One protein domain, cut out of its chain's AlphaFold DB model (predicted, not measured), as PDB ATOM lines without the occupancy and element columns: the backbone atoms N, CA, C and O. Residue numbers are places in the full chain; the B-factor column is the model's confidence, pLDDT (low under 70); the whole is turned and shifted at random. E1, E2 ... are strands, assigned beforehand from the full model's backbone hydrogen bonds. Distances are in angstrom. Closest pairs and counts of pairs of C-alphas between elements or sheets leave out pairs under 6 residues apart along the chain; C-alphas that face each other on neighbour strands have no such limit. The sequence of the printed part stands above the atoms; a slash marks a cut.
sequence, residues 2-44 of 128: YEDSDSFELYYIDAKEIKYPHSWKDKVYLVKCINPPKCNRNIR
ATOM      1  N   TYR A   2      17.556  -5.648  80.617       58.25
ATOM      2  CA  TYR A   2      17.584  -5.568  82.097       58.25
ATOM      3  C   TYR A   2      18.968  -5.749  82.756       58.25
ATOM      4  O   TYR A   2      19.048  -5.816  83.978       58.25
ATOM      5  N   GLU A   3      20.028  -5.845  81.961       60.81
ATOM      6  CA  GLU A   3      21.375  -6.243  82.377       60.81
ATOM      7  C   GLU A   3      22.064  -5.203  83.277       60.81
ATOM      8  O   GLU A   3      22.883  -5.590  84.102       60.81
ATOM      9  N   ASP A   4      21.638  -3.933  83.227       65.31
ATOM     10  CA  ASP A   4      22.256  -2.818  83.970       65.31
ATOM     11  C   ASP A   4      21.289  -2.112  84.947       65.31
ATOM     12  O   ASP A   4      21.350  -0.899  85.146       65.31
ATOM     13  N   SER A   5      20.313  -2.831  85.512       74.25
ATOM     14  CA  SER A   5      19.279  -2.217  86.357       74.25
ATOM     15  C   SER A   5      19.492  -2.451  87.856       74.25
ATOM     16  O   SER A   5      19.213  -3.538  88.352       74.25
ATOM     17  N   ASP A   6      19.710  -1.379  88.622       81.31
ATOM     18  CA  ASP A   6      19.725  -1.386  90.103       81.31
ATOM     19  C   ASP A   6      18.397  -1.816  90.761       81.31
ATOM     20  O   ASP A   6      18.283  -1.914  91.983       81.31
ATOM     21  N   SER A   7      17.337  -1.996  89.972       82.69
ATOM     22  CA  SER A   7      16.025  -2.444  90.450       82.69
ATOM     23  C   SER A   7      15.807  -3.955  90.335       82.69
ATOM     24  O   SER A   7      14.888  -4.473  90.979       82.69
ATOM     25  N   PHE A   8      16.600  -4.660  89.520       83.12
ATOM     26  CA  PHE A   8      16.350  -6.056  89.161       83.12
ATOM     27  C   PHE A   8      17.636  -6.867  89.069       83.12
ATOM     28  O   PHE A   8      18.647  -6.396  88.571       83.12
ATOM     29  N   GLU A   9      17.548  -8.126  89.471       85.19
ATOM     30  CA  GLU A   9      18.548  -9.144  89.182       85.19
ATOM     31  C   GLU A   9      18.078  -9.948  87.969       85.19
ATOM     32  O   GLU A   9      16.988 -10.534  87.991       85.19
ATOM     33  N   LEU A  10      18.893  -9.962  86.914       85.75
ATOM     34  CA  LEU A  10      18.764 -10.894  85.801       85.75
ATOM     35  C   LEU A  10      19.706 -12.068  86.056       85.75
ATOM     36  O   LEU A  10      20.903 -11.885  86.267       85.75
ATOM     37  N   TYR A  11      19.174 -13.277  86.007       86.50
ATOM     38  CA  TYR A  11      19.969 -14.494  86.096       86.50
ATOM     39  C   TYR A  11      19.380 -15.551  85.177       86.50
ATOM     40  O   TYR A  11      18.240 -15.437  84.724       86.50
ATOM     41  N   TYR A  12      20.167 -16.574  84.870       88.38
ATOM     42  CA  TYR A  12      19.677 -17.718  84.124       88.38
ATOM     43  C   TYR A  12      19.860 -18.992  84.929       88.38
ATOM     44  O   TYR A  12      20.712 -19.085  85.811       88.38
ATOM     45  N   ILE A  13      19.058 -19.977  84.576       86.94
ATOM     46  CA  ILE A  13      19.134 -21.340  85.083       86.94
ATOM     47  C   ILE A  13      19.049 -22.293  83.893       86.94
ATOM     48  O   ILE A  13      18.489 -21.941  82.849       86.94
ATOM     49  N   ASP A  14      19.601 -23.494  84.028       84.06
ATOM     50  CA  ASP A  14      19.358 -24.544  83.045       84.06
ATOM     51  C   ASP A  14      17.961 -25.134  83.290       84.06
ATOM     52  O   ASP A  14      17.637 -25.532  84.412       84.06
ATOM     53  N   ALA A  15      17.119 -25.195  82.251       79.62
ATOM     54  CA  ALA A  15      15.788 -25.794  82.353       79.62
ATOM     55  C   ALA A  15      15.825 -27.252  82.848       79.62
ATOM     56  O   ALA A  15      14.824 -27.737  83.366       79.62
ATOM     57  N   LYS A  16      16.964 -27.945  82.721       73.38
ATOM     58  CA  LYS A  16      17.161 -29.322  83.198       73.38
ATOM     59  C   LYS A  16      17.444 -29.423  84.697       73.38
ATOM     60  O   LYS A  16      17.235 -30.488  85.271       73.38
ATOM     61  N   GLU A  17      17.942 -28.359  85.325       68.75
ATOM     62  CA  GLU A  17      18.309 -28.359  86.750       68.75
ATOM     63  C   GLU A  17      17.102 -28.134  87.668       68.75
ATOM     64  O   GLU A  17      17.110 -28.548  88.828       68.75
ATOM     65  N   ILE A  18      16.045 -27.503  87.156       65.00
ATOM     66  CA  ILE A  18      14.813 -27.230  87.901       65.00
ATOM     67  C   ILE A  18      13.647 -27.975  87.247       65.00
ATOM     68  O   ILE A  18      13.667 -28.283  86.061       65.00
ATOM     69  N   LYS A  19      12.605 -28.276  88.031       72.25
ATOM     70  CA  LYS A  19      11.338 -28.849  87.554       72.25
ATOM     71  C   LYS A  19      10.549 -27.832  86.707       72.25
ATOM     72  O   LYS A  19       9.472 -27.421  87.118       72.25
ATOM     73  N   TYR A  20      11.100 -27.394  85.577       83.31
ATOM     74  CA  TYR A  20      10.374 -26.662  84.538       83.31
ATOM     75  C   TYR A  20       9.704 -27.634  83.564       83.31
ATOM     76  O   TYR A  20      10.065 -28.817  83.526       83.31
ATOM     77  N   PRO A  21       8.728 -27.167  82.766       84.88
ATOM     78  CA  PRO A  21       8.097 -28.015  81.769       84.88
ATOM     79  C   PRO A  21       9.121 -28.580  80.785       84.88
ATOM     80  O   PRO A  21      10.014 -27.872  80.326       84.88
ATOM     81  N   HIS A  22       8.956 -29.845  80.390       82.00
ATOM     82  CA  HIS A  22       9.862 -30.521  79.450       82.00
ATOM     83  C   HIS A  22       9.955 -29.850  78.068       82.00
ATOM     84  O   HIS A  22      10.882 -30.127  77.304       82.00
ATOM     85  N   SER A  23       8.993 -28.993  77.720       85.94
ATOM     86  CA  SER A  23       9.024 -28.200  76.493       85.94
ATOM     87  C   SER A  23      10.102 -27.114  76.505       85.94
ATOM     88  O   SER A  23      10.498 -26.643  75.439       85.94
ATOM     89  N   TRP A  24      10.619 -26.747  77.679       87.88
ATOM     90  CA  TRP A  24      11.688 -25.773  77.848       87.88
ATOM     91  C   TRP A  24      13.037 -26.495  77.719       87.88
ATOM     92  O   TRP A  24      13.362 -27.366  78.522       87.88
ATOM     93  N   LYS A  25      13.809 -26.186  76.668       79.88
ATOM     94  CA  LYS A  25      14.994 -26.980  76.274       79.88
ATOM     95  C   LYS A  25      16.348 -26.333  76.575       79.88
ATOM     96  O   LYS A  25      17.357 -27.034  76.545       79.88
ATOM     97  N   ASP A  26      16.354 -25.038  76.878       82.56
ATOM     98  CA  ASP A  26      17.557 -24.209  76.985       82.56
ATOM     99  C   ASP A  26      17.605 -23.443  78.317       82.56
ATOM    100  O   ASP A  26      16.903 -23.757  79.279       82.56
ATOM    101  N   LYS A  27      18.450 -22.411  78.374       86.75
ATOM    102  CA  LYS A  27      18.535 -21.490  79.506       86.75
ATOM    103  C   LYS A  27      17.229 -20.724  79.681       86.75
ATOM    104  O   LYS A  27      16.739 -20.082  78.751       86.75
ATOM    105  N   VAL A  28      16.723 -20.720  80.905       85.50
ATOM    106  CA  VAL A  28      15.607 -19.870  81.312       85.50
ATOM    107  C   VAL A  28      16.182 -18.611  81.924       85.50
ATOM    108  O   VAL A  28      16.886 -18.681  82.929       85.50
ATOM    109  N   TYR A  29      15.859 -17.464  81.341       85.69
ATOM    110  CA  TYR A  29      16.223 -16.165  81.891       85.69
ATOM    111  C   TYR A  29      15.123 -15.678  82.830       85.69
ATOM    112  O   TYR A  29      13.949 -15.614  82.463       85.69
ATOM    113  N   LEU A  30      15.513 -15.337  84.050       83.56
ATOM    114  CA  LEU A  30      14.636 -14.924  85.134       83.56
ATOM    115  C   LEU A  30      14.990 -13.503  85.553       83.56
ATOM    116  O   LEU A  30      16.161 -13.144  85.658       83.56
ATOM    117  N   VAL A  31      13.955 -12.710  85.815       82.88
ATOM    118  CA  VAL A  31      14.080 -11.340  86.314       82.88
ATOM    119  C   VAL A  31      13.400 -11.261  87.669       82.88
ATOM    120  O   VAL A  31      12.216 -11.580  87.798       82.88
ATOM    121  N   LYS A  32      14.132 -10.797  88.678       82.88
ATOM    122  CA  LYS A  32      13.643 -10.650  90.051       82.88
ATOM    123  C   LYS A  32      13.835  -9.211  90.520       82.88
ATOM    124  O   LYS A  32      14.934  -8.682  90.411       82.88
ATOM    125  N   CYS A  33      12.790  -8.562  91.055       81.19
ATOM    126  CA  CYS A  33      12.976  -7.268  91.734       81.19
ATOM    127  C   CYS A  33      13.913  -7.478  92.938       81.19
ATOM    128  O   CYS A  33      13.667  -8.382  93.737       81.19
ATOM    129  N   ILE A  34      14.898  -6.599  93.137       82.69
ATOM    130  CA  ILE A  34      15.812  -6.689  94.294       82.69
ATOM    131  C   ILE A  34      15.044  -6.540  95.615       82.69
ATOM    132  O   ILE A  34      15.236  -7.303  96.558       82.69
ATOM    133  N   ASN A  35      14.157  -5.543  95.697       76.50
ATOM    134  CA  ASN A  35      13.358  -5.265  96.891       76.50
ATOM    135  C   ASN A  35      12.084  -4.481  96.509       76.50
ATOM    136  O   ASN A  35      12.202  -3.540  95.714       76.50
ATOM    137  N   PRO A  36      10.882  -4.778  97.058       76.25
ATOM    138  CA  PRO A  36       9.657  -4.052  96.706       76.25
ATOM    139  C   PRO A  36       9.729  -2.511  96.770       76.25
ATOM    140  O   PRO A  36       9.227  -1.884  95.833       76.25
ATOM    141  N   PRO A  37      10.385  -1.868  97.762       81.56
ATOM    142  CA  PRO A  37      10.534  -0.409  97.811       81.56
ATOM    143  C   PRO A  37      11.423   0.181  96.708       81.56
ATOM    144  O   PRO A  37      11.273   1.351  96.374       81.56
ATOM    145  N   LYS A  38      12.338  -0.612  96.135       81.00
ATOM    146  CA  LYS A  38      13.247  -0.191  95.054       81.00
ATOM    147  C   LYS A  38      12.783  -0.654  93.668       81.00
ATOM    148  O   LYS A  38      13.446  -0.363  92.683       81.00
ATOM    149  N   CYS A  39      11.667  -1.384  93.566       80.25
ATOM    150  CA  CYS A  39      11.269  -1.978  92.293       80.25
ATOM    151  C   CYS A  39      10.670  -0.930  91.337       80.25
ATOM    152  O   CYS A  39       9.588  -0.383  91.589       80.25
ATOM    153  N   ASN A  40      11.344  -0.694  90.207       84.25
ATOM    154  CA  ASN A  40      10.873   0.202  89.154       84.25
ATOM    155  C   ASN A  40       9.561  -0.318  88.539       84.25
ATOM    156  O   ASN A  40       9.507  -1.359  87.880       84.25
ATOM    157  N   ARG A  41       8.478   0.440  88.759       83.38
ATOM    158  CA  ARG A  41       7.113   0.052  88.375       83.38
ATOM    159  C   ARG A  41       6.912  -0.061  86.866       83.38
ATOM    160  O   ARG A  41       6.081  -0.859  86.437       83.38
ATOM    161  N   ASN A  42       7.675   0.688  86.074       83.56
ATOM    162  CA  ASN A  42       7.491   0.759  84.624       83.56
ATOM    163  C   ASN A  42       7.886  -0.537  83.917       83.56
ATOM    164  O   ASN A  42       7.349  -0.834  82.856       83.56
ATOM    165  N   ILE A  43       8.741  -1.346  84.541       78.94
ATOM    166  CA  ILE A  43       9.293  -2.571  83.956       78.94
ATOM    167  C   ILE A  43       8.955  -3.822  84.783       78.94
ATOM    168  O   ILE A  43       9.617  -4.848  84.677       78.94
ATOM    169  N   ARG A  44       7.904  -3.753  85.616       80.81
ATOM    170  CA  ARG A  44       7.445  -4.911  86.396       80.81
ATOM    171  C   ARG A  44       7.048  -6.077  85.485       80.81
ATOM    172  O   ARG A  44       6.316  -5.827  84.517       80.81
TER     173      ARG A  44
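This is residues 2 to 44 of the 128 residues of an uncharacterized protein of Methanobrevibacter oralis (UniProt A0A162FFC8). With little regular structure, this domain is one two-stranded hairpin, E1 and E2, along the long axis, with a wide loop of residues 15 to 26 at one end and residues 2 to 7 and 34 to 44 at the other. The printed part has 43 residues, no named helix and two named strands, E1 then E2, in an antiparallel sheet. The class is all strand, with only 14 residues in named elements. The whole is loose, radius of gyration of the C-alphas 12.7 A, and spans 35 by 17 by 16 A, only just a rod.

Find C-alpha 8 at (16.350, -6.056, 89.161); from there E1, residues 8 to 14, runs 19.7 A. E2, residues 27 to 33, runs 19.6 A to C-alpha 33 at (12.976, -7.268, 91.734).

E1 and E2 form a hairpin, antiparallel at 155 degrees between directions. Look at C-alphas 8 and 33, which face each other at 4.4 A. N 9 and O 32, 2.8 A, and N 30 and O 11, 2.8 A, are within hydrogen-bond range.

The farthest C-alphas, of His 22 and Pro 37, are 35.3 A apart. The printed part has no cut. The link from E1 to E2 is long, 12 residues. Residues 2 to 4 and 17 to 18 have pLDDT under 70.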